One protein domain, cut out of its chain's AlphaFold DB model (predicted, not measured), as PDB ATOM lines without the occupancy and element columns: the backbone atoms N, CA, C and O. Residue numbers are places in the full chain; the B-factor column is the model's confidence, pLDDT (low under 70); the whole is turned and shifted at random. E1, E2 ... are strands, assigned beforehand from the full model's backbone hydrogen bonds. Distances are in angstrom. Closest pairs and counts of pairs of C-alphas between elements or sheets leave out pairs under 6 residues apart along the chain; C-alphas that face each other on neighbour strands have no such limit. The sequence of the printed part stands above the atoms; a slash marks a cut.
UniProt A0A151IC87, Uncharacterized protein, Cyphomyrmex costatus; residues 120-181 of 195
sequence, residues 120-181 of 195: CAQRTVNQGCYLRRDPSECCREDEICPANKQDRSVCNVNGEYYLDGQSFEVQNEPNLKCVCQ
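Overview. This is residues 120 to 181 of the 195 residues of an uncharacterized protein of Cyphomyrmex costatus (UniProt A0A151IC87). Three small two-stranded hairpins, E1 with E2, E3 with E4 and E5 with E6, are set out as the corners of a flat, loosely joined triangle, with few close approaches between strands of different hairpins. Residues 120 to 129 run alongside the hairpin of E1 and E2, and residues 145 to 153 swing round from E2 to E3 along the rim. The printed part has 62 residues with no named helix and six named strands, in the order E1, E2, E3, E4, E5, E6, which make three antiparallel sheets of two strands each. The class is all strand, though under half of the residues, 27 of the 62, are in named elements. The whole is only just compact, close to loose, with a radius of gyration of the C-alphas of 12.7 A, and it is flat, spanning 35 by 28 by 15 A.

Along the chain. The printed part begins at Cys 120, whose C-alpha is at (28.314, 19.534, -36.272), and residues 120 to 129 hold no named element. E1 is residues 130 to 133, beginning with C-alpha 130 at (37.931, 32.200, -39.051), and E2 is residues 141 to 144. After residues 145 to 153, of which 149 to 151 are a helical run too short to bear a name, comes E3, residues 154 to 157. E4 is residues 160 to 163, and it measures 10.3 A from first to last C-alpha. E5 is residues 167 to 170, 10.1 A long by the same measure. E6, residues 173 to 179, is the longest strand with 7 residues; it measures 14.0 A and ends with C-alpha 179 at (27.016, 33.229, -45.842).

Arrangement. E1 and E2 form a hairpin of antiparallel neighbours, with 145 degrees between their directions. The C-alphas of Leu 131 and Glu 143 face each other at 4.7 A, and N 132 and O 142 are within hydrogen-bond range at 2.8 A, as are N 130 and O 144 at 2.9 A. E2 and E3 follow each other in the chain but are apart. E3 and E4 form the second hairpin, antiparallel with 149 degrees between their directions. In it the C-alphas of Asn 156 and Tyr 161 face each other at 4.7 A, and N 155 and O 162 are within hydrogen-bond range at 2.8 A. E4 and E5 have one pair of C-alphas within 8 A, those of Tyr 162 and Phe 168, 7.7 A apart. E5 and E6 form the third hairpin, also antiparallel, at 149 degrees. The C-alphas of Ser 167 and Val 179 face each other at 4.3 A, those of Val 170 and Glu 173 at 5.0 A, and N 168 and O 178 are within hydrogen-bond range at 2.8 A. E1 and E6 have one pair of C-alphas within 8 A, those of Arg 133 and Val 179 at 7.3 A, while their centres are 17.2 A apart. Among the pairs that are apart are E1 and E3, E2 and E6, and E3 and E5.

Size, cuts and confidence. The two C-alphas farthest apart are those of Ala 147 and Asn 172, at 35.9 A, and the first and last printed C-alphas, of Cys 120 and Gln 181, are 20.3 A apart. The centre of E1 is nearest to the mean of the C-alphas, at 5.4 A, and that of E6 is farthest, at 13.1 A. The printed part has no cut. No link is long: those from E3 to E4, E4 to E5 and E5 to E6 are tight, and those from E1 to E2 and E2 to E3, with 7 and 9 residues, are short. The mean pLDDT of the printed part is 83.8, and it is under 70 at residues 171 to 175, of which 173 to 175 belong to E6.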
ATOM      1  N   CYS A 120      26.995  19.243 -35.729       81.75
ATOM      2  CA  CYS A 120      28.314  19.534 -36.272       81.75
ATOM      3  C   CYS A 120      29.316  19.676 -35.121       81.75
ATOM      4  O   CYS A 120      29.098  20.439 -34.178       81.75
ATOM      5  N   ALA A 121      30.429  18.943 -35.201       81.19
ATOM      6  CA  ALA A 121      31.469  18.994 -34.183       81.19
ATOM      7  C   ALA A 121      32.005  20.425 -34.025       81.19
ATOM      8  O   ALA A 121      32.412  21.052 -35.006       81.19
ATOM      9  N   GLN A 122      32.053  20.925 -32.788       80.06
ATOM     10  CA  GLN A 122      32.674  22.215 -32.503       80.06
ATOM     11  C   GLN A 122      34.171  22.150 -32.811       80.06
ATOM     12  O   GLN A 122      34.879  21.263 -32.330       80.06
ATOM     13  N   ARG A 123      34.662  23.109 -33.601       81.12
ATOM     14  CA  ARG A 123      36.082  23.232 -33.937       81.12
ATOM     15  C   ARG A 123      36.706  24.403 -33.194       81.12
ATOM     16  O   ARG A 123      36.141  25.493 -33.138       81.12
ATOM     17  N   THR A 124      37.890  24.181 -32.638       86.50
ATOM     18  CA  THR A 124      38.730  25.272 -32.140       86.50
ATOM     19  C   THR A 124      39.354  25.984 -33.334       86.50
ATOM     20  O   THR A 124      39.942  25.334 -34.190       86.50
ATOM     21  N   VAL A 125      39.216  27.306 -33.385       90.56
ATOM     22  CA  VAL A 125      39.769  28.144 -34.456       90.56
ATOM     23  C   VAL A 125      41.070  28.760 -33.969       90.56
ATOM     24  O   VAL A 125      41.117  29.300 -32.858       90.56
ATOM     25  N   ASN A 126      42.124  28.700 -34.781       90.88
ATOM     26  CA  ASN A 126      43.390  29.324 -34.431       90.88
ATOM     27  C   ASN A 126      43.243  30.846 -34.357       90.88
ATOM     28  O   ASN A 126      42.434  31.477 -35.044       90.88
ATOM     29  N   GLN A 127      44.058  31.464 -33.507       89.44
ATOM     30  CA  GLN A 127      44.012  32.906 -33.319       89.44
ATOM     31  C   GLN A 127      44.321  33.636 -34.634       89.44
ATOM     32  O   GLN A 127      45.390  33.478 -35.212       89.44
ATOM     33  N   GLY A 128      43.395  34.492 -35.070       88.69
ATOM     34  CA  GLY A 128      43.523  35.245 -36.322       88.69
ATOM     35  C   GLY A 128      42.895  34.562 -37.538       88.69
ATOM     36  O   GLY A 128      42.757  35.222 -38.565       88.69
ATOM     37  N   CYS A 129      42.452  33.314 -37.402       92.00
ATOM     38  CA  CYS A 129      41.699  32.593 -38.418       92.00
ATOM     39  C   CYS A 129      40.185  32.709 -38.175       92.00
ATOM     40  O   CYS A 129      39.736  33.184 -37.126       92.00
ATOM     41  N   TYR A 130      39.387  32.297 -39.156       90.88
ATOM     42  CA  TYR A 130      37.931  32.200 -39.051       90.88
ATOM     43  C   TYR A 130      37.427  30.955 -39.777       90.88
ATOM     44  O   TYR A 130      38.108  30.420 -40.649       90.88
ATOM     45  N   LEU A 131      36.228  30.501 -39.416       90.31
ATOM     46  CA  LEU A 131      35.557  29.409 -40.112       90.31
ATOM     47  C   LEU A 131      34.689  29.968 -41.229       90.31
ATOM     48  O   LEU A 131      33.960  30.946 -41.039       90.31
ATOM     49  N   ARG A 132      34.754  29.315 -42.383       88.75
ATOM     50  CA  ARG A 132      33.869  29.556 -43.512       88.75
ATOM     51  C   ARG A 132      33.081  28.289 -43.789       88.75
ATOM     52  O   ARG A 132      33.658  27.262 -44.136       88.75
ATOM     53  N   ARG A 133      31.763  28.372 -43.620       83.88
ATOM     54  CA  ARG A 133      30.852  27.267 -43.912       83.88
ATOM     55  C   ARG A 133      30.626  27.142 -45.415       83.88
ATOM     56  O   ARG A 133      30.466  28.154 -46.101       83.88
ATOM     57  N   ASP A 134      30.572  25.905 -45.890       82.38
ATOM     58  CA  ASP A 134      30.059  25.590 -47.217       82.38
ATOM     59  C   ASP A 134      28.532  25.403 -47.138       82.38
ATOM     60  O   ASP A 134      28.070  24.469 -46.487       82.38
ATOM     61  N   PRO A 135      27.721  26.272 -47.763       78.06
ATOM     62  CA  PRO A 135      26.266  26.134 -47.755       78.06
ATOM     63  C   PRO A 135      25.748  24.852 -48.430       78.06
ATOM     64  O   PRO A 135      24.592  24.484 -48.223       78.06
ATOM     65  N   SER A 136      26.556  24.185 -49.253       78.56
ATOM     66  CA  SER A 136      26.179  22.951 -49.949       78.56
ATOM     67  C   SER A 136      26.433  21.681 -49.131       78.56
ATOM     68  O   SER A 136      25.978  20.602 -49.513       78.56
ATOM     69  N   GLU A 137      27.101  21.801 -47.982       82.25
ATOM     70  CA  GLU A 137      27.452  20.683 -47.110       82.25
ATOM     71  C   GLU A 137      27.045  20.957 -45.654       82.25
ATOM     72  O   GLU A 137      27.209  22.056 -45.136       82.25
ATOM     73  N   CYS A 138      26.531  19.947 -44.944       83.06
ATOM     74  CA  CYS A 138      25.884  20.192 -43.649       83.06
ATOM     75  C   CYS A 138      26.834  20.723 -42.558       83.06
ATOM     76  O   CYS A 138      26.500  21.657 -41.830       83.06
ATOM     77  N   CYS A 139      28.024  20.127 -42.450       84.12
ATOM     78  CA  CYS A 139      28.987  20.412 -41.380       84.12
ATOM     79  C   CYS A 139      30.389  20.737 -41.902       84.12
ATOM     80  O   CYS A 139      31.363  20.672 -41.143       84.12
ATOM     81  N   ARG A 140      30.523  21.039 -43.197       85.69
ATOM     82  CA  ARG A 140      31.819  21.406 -43.752       85.69
ATOM     83  C   ARG A 140      32.107  22.865 -43.461       85.69
ATOM     84  O   ARG A 140      31.411  23.774 -43.913       85.69
ATOM     85  N   GLU A 141      33.173  23.059 -42.706       88.06
ATOM     86  CA  GLU A 141      33.701  24.363 -42.362       88.06
ATOM     87  C   GLU A 141      35.205  24.337 -42.615       88.06
ATOM     88  O   GLU A 141      35.928  23.485 -42.081       88.06
ATOM     89  N   ASP A 142      35.657  25.264 -43.451       89.75
ATOM     90  CA  ASP A 142      37.067  25.468 -43.747       89.75
ATOM     91  C   ASP A 142      37.617  26.553 -42.818       89.75
ATOM     92  O   ASP A 142      37.008  27.611 -42.644       89.75
ATOM     93  N   GLU A 143      38.779  26.304 -42.221       92.81
ATOM     94  CA  GLU A 143      39.491  27.319 -41.452       92.81
ATOM     95  C   GLU A 143      40.355  28.164 -42.389       92.81
ATOM     96  O   GLU A 143      41.254  27.660 -43.062       92.81
ATOM     97  N   ILE A 144      40.083  29.465 -42.421       91.88
ATOM     98  CA  ILE A 144      40.795  30.429 -43.250       91.88
ATOM     99  C   ILE A 144      41.649  31.323 -42.355       91.88
ATOM    100  O   ILE A 144      41.139  32.038 -41.492       91.88
ATOM    101  N   CYS A 145      42.958  31.300 -42.594       92.25
ATOM    102  CA  CYS A 145      43.960  32.063 -41.853       92.25
ATOM    103  C   CYS A 145      44.603  33.115 -42.767       92.25
ATOM    104  O   CYS A 145      45.580  32.809 -43.455       92.25
ATOM    105  N   PRO A 146      44.064  34.344 -42.836       89.44
ATOM    106  CA  PRO A 146      44.651  35.390 -43.663       89.44
ATOM    107  C   PRO A 146      45.980  35.880 -43.068       89.44
ATOM    108  O   PRO A 146      46.146  35.923 -41.849       89.44
ATOM    109  N   ALA A 147      46.915  36.294 -43.932       88.94
ATOM    110  CA  ALA A 147      48.194  36.859 -43.499       88.94
ATOM    111  C   ALA A 147      47.996  38.165 -42.708       88.94
ATOM    112  O   ALA A 147      48.616  38.345 -41.661       88.94
ATOM    113  N   ASN A 148      47.078  39.032 -43.160       87.00
ATOM    114  CA  ASN A 148      46.594  40.181 -42.398       87.00
ATOM    115  C   ASN A 148      45.077  40.117 -42.222       87.00
ATOM    116  O   ASN A 148      44.333  39.800 -43.145       87.00
ATOM    117  N   LYS A 149      44.580  40.522 -41.049       80.31
ATOM    118  CA  LYS A 149      43.131  40.541 -40.770       80.31
ATOM    119  C   LYS A 149      42.333  41.445 -41.717       80.31
ATOM    120  O   LYS A 149      41.145  41.208 -41.907       80.31
ATOM    121  N   GLN A 150      42.972  42.466 -42.288       82.38
ATOM    122  CA  GLN A 150      42.359  43.381 -43.259       82.38
ATOM    123  C   GLN A 150      42.142  42.740 -44.635       82.38
ATOM    124  O   GLN A 150      41.354  43.264 -45.413       82.38
ATOM    125  N   ASP A 151      42.780  41.598 -44.913       86.06
ATOM    126  CA  ASP A 151      42.643  40.886 -46.189       86.06
ATOM    127  C   ASP A 151      41.362  40.034 -46.246       86.06
ATOM    128  O   ASP A 151      41.047  39.441 -47.278       86.06
ATOM    129  N   ARG A 152      40.609  39.940 -45.138       89.38
ATOM    130  CA  ARG A 152      39.330  39.225 -45.108       89.38
ATOM    131  C   ARG A 152      38.330  39.950 -46.004       89.38
ATOM    132  O   ARG A 152      38.021  41.118 -45.775       89.38
ATOM    133  N   SER A 153      37.815  39.239 -47.004       88.50
ATOM    134  CA  SER A 153      36.840  39.787 -47.944       88.50
ATOM    135  C   SER A 153      35.573  40.261 -47.231       88.50
ATOM    136  O   SER A 153      35.187  39.716 -46.193       88.50
ATOM    137  N   VAL A 154      34.934  41.277 -47.809       89.38
ATOM    138  CA  VAL A 154      33.708  41.884 -47.292       89.38
ATOM    139  C   VAL A 154      32.642  41.839 -48.379       89.38
ATOM    140  O   VAL A 154      32.891  42.259 -49.507       89.38
ATOM    141  N   CYS A 155      31.460  41.357 -48.025       86.81
ATOM    142  CA  CYS A 155      30.260  41.426 -48.843       86.81
ATOM    143  C   CYS A 155      29.462  42.672 -48.460       86.81
ATOM    144  O   CYS A 155      29.301  42.950 -47.273       86.81
ATOM    145  N   ASN A 156      28.939  43.396 -49.449       85.31
ATOM    146  CA  ASN A 156      27.932  44.434 -49.239       85.31
ATOM    147  C   ASN A 156      26.576  43.886 -49.698       85.31
ATOM    148  O   ASN A 156      26.396  43.598 -50.881       85.31
ATOM    149  N   VAL A 157      25.651  43.719 -48.757       80.56
ATOM    150  CA  VAL A 157      24.284  43.245 -48.988       80.56
ATOM    151  C   VAL A 157      23.355  44.389 -48.596       80.56
ATOM    152  O   VAL A 157      23.231  44.709 -47.417       80.56
ATOM    153  N   ASN A 158      22.713  45.041 -49.568       77.50
ATOM    154  CA  ASN A 158      21.754  46.129 -49.319       77.50
ATOM    155  C   ASN A 158      22.281  47.270 -48.415       77.50
ATOM    156  O   ASN A 158      21.518  47.883 -47.671       77.50
ATOM    157  N   GLY A 159      23.582  47.575 -48.477       81.56
ATOM    158  CA  GLY A 159      24.218  48.608 -47.653       81.56
ATOM    159  C   GLY A 159      24.751  48.115 -46.303       81.56
ATOM    160  O   GLY A 159      25.418  48.883 -45.609       81.56
ATOM    161  N   GLU A 160      24.519  46.850 -45.950       85.62
ATOM    162  CA  GLU A 160      25.113  46.192 -44.787       85.62
ATOM    163  C   GLU A 160      26.366  45.404 -45.180       85.62
ATOM    164  O   GLU A 160      26.428  44.772 -46.236       85.62
ATOM    165  N   TYR A 161      27.385  45.447 -44.322       88.44
ATOM    166  CA  TYR A 161      28.687  44.845 -44.592       88.44
ATOM    167  C   TYR A 161      28.895  43.584 -43.756       88.44
ATOM    168  O   TYR A 161      28.826  43.624 -42.527       88.44
ATOM    169  N   TYR A 162      29.222  42.488 -44.432       89.12
ATOM    170  CA  TYR A 162      29.444  41.171 -43.842       89.12
ATOM    171  C   TYR A 162      30.856  40.691 -44.159       89.12
ATOM    172  O   TYR A 162      31.326  40.846 -45.282       89.12
ATOM    173  N   LEU A 163      31.551  40.110 -43.185       91.38
ATOM    174  CA  LEU A 163      32.887  39.550 -43.402       91.38
ATOM    175  C   LEU A 163      32.794  38.118 -43.956       91.38
ATOM    176  O   LEU A 163      31.872  37.393 -43.592       91.38
ATOM    177  N   ASP A 164      33.766  37.669 -44.760       90.31
ATOM    178  CA  ASP A 164      33.807  36.291 -45.295       90.31
ATOM    179  C   ASP A 164      33.574  35.240 -44.193       90.31
ATOM    180  O   ASP A 164      34.250  35.275 -43.169       90.31
ATOM    181  N   GLY A 165      32.621  34.326 -44.367       87.31
ATOM    182  CA  GLY A 165      32.199  33.312 -43.398       87.31
ATOM    183  C   GLY A 165      31.083  33.755 -42.443       87.31
ATOM    184  O   GLY A 165      30.535  32.923 -41.724       87.31
ATOM    185  N   GLN A 166      30.711  35.037 -42.424       88.44
ATOM    186  CA  GLN A 166      29.602  35.534 -41.608       88.44
ATOM    187  C   GLN A 166      28.254  35.203 -42.256       88.44
ATOM    188  O   GLN A 166      28.044  35.483 -43.438       88.44
ATOM    189  N   SER A 167      27.333  34.643 -41.470       85.56
ATOM    190  CA  SER A 167      25.949  34.427 -41.894       85.56
ATOM    191  C   SER A 167      25.107  35.698 -41.814       85.56
ATOM    192  O   SER A 167      25.322  36.532 -40.932       85.56
ATOM    193  N   PHE A 168      24.115  35.803 -42.693       83.81
ATOM    194  CA  PHE A 168      23.117  36.865 -42.698       83.81
ATOM    195  C   PHE A 168      21.760  36.359 -43.191       83.81
ATOM    196  O   PHE A 168      21.670  35.326 -43.860       83.81
ATOM    197  N   GLU A 169      20.706  37.084 -42.826       80.25
ATOM    198  CA  GLU A 169      19.334  36.828 -43.266       80.25
ATOM    199  C   GLU A 169      18.950  37.848 -44.338       80.25
ATOM    200  O   GLU A 169      19.315  39.023 -44.256       80.25
ATOM    201  N   VAL A 170      18.215  37.406 -45.357       74.25
ATOM    202  CA  VAL A 170      17.764  38.284 -46.439       74.25
ATOM    203  C   VAL A 170      16.432  38.919 -46.036       74.25
ATOM    204  O   VAL A 170      15.468  38.214 -45.750       74.25
ATOM    205  N   GLN A 171      16.349  40.256 -46.030       66.38
ATOM    206  CA  GLN A 171      15.173  40.992 -45.521       66.38
ATOM    207  C   GLN A 171      13.843  40.577 -46.174       66.38
ATOM    208  O   GLN A 171      12.815  40.550 -45.501       66.38
ATOM    209  N   ASN A 172      13.863  40.236 -47.465       65.62
ATOM    210  CA  ASN A 172      12.678  39.802 -48.210       65.62
ATOM    211  C   ASN A 172      12.543  38.270 -48.296       65.62
ATOM    212  O   ASN A 172      11.564  37.780 -48.840       65.62
ATOM    213  N   GLU A 173      13.489  37.505 -47.751       66.00
ATOM    214  CA  GLU A 173      13.436  36.042 -47.705       66.00
ATOM    215  C   GLU A 173      13.912  35.549 -46.329       66.00
ATOM    216  O   GLU A 173      15.022  35.046 -46.191       66.00
ATOM    217  N   PRO A 174      13.081  35.645 -45.275       64.25
ATOM    218  CA  PRO A 174      13.493  35.295 -43.910       64.25
ATOM    219  C   PRO A 174      13.852  33.808 -43.726       64.25
ATOM    220  O   PRO A 174      14.484  33.433 -42.743       64.25
ATOM    221  N   ASN A 175      13.461  32.946 -44.672       66.25
ATOM    222  CA  ASN A 175      13.823  31.524 -44.695       66.25
ATOM    223  C   ASN A 175      15.134  31.243 -45.457       66.25
ATOM    224  O   ASN A 175      15.589  30.098 -45.496       66.25
ATOM    225  N   LEU A 176      15.722  32.267 -46.080       71.62
ATOM    226  CA  LEU A 176      16.992  32.204 -46.786       71.62
ATOM    227  C   LEU A 176      18.091  32.710 -45.846       71.62
ATOM    228  O   LEU A 176      18.133  33.881 -45.462       71.62
ATOM    229  N   LYS A 177      18.990  31.798 -45.472       74.19
ATOM    230  CA  LYS A 177      20.194  32.118 -44.703       74.19
ATOM    231  C   LYS A 177      21.387  32.032 -45.631       74.19
ATOM    232  O   LYS A 177      21.646  30.990 -46.232       74.19
ATOM    233  N   CYS A 178      22.125  33.124 -45.739       81.50
ATOM    234  CA  CYS A 178      23.277  33.214 -46.623       81.50
ATOM    235  C   CYS A 178      24.552  33.404 -45.812       81.50
ATOM    236  O   CYS A 178      24.520  33.760 -44.636       81.50
ATOM    237  N   VAL A 179      25.684  33.084 -46.428       85.88
ATOM    238  CA  VAL A 179      27.016  33.229 -45.842       85.88
ATOM    239  C   VAL A 179      27.814  34.102 -46.791       85.88
ATOM    240  O   VAL A 179      27.855  33.829 -47.989       85.88
ATOM    241  N   CYS A 180      28.432  35.159 -46.273       87.50
ATOM    242  CA  CYS A 180      29.319  35.983 -47.079       87.50
ATOM    243  C   CYS A 180      30.517  35.146 -47.539       87.50
ATOM    244  O   CYS A 180      31.162  34.501 -46.718       87.50
ATOM    245  N   GLN A 181      30.816  35.174 -48.836       86.94
ATOM    246  CA  GLN A 181      31.993  34.542 -49.429       86.94
ATOM    247  C   GLN A 181      32.624  35.484 -50.469       86.94
ATOM    248  O   GLN A 181      31.933  36.357 -51.009       86.94
TER     249      GLN A 181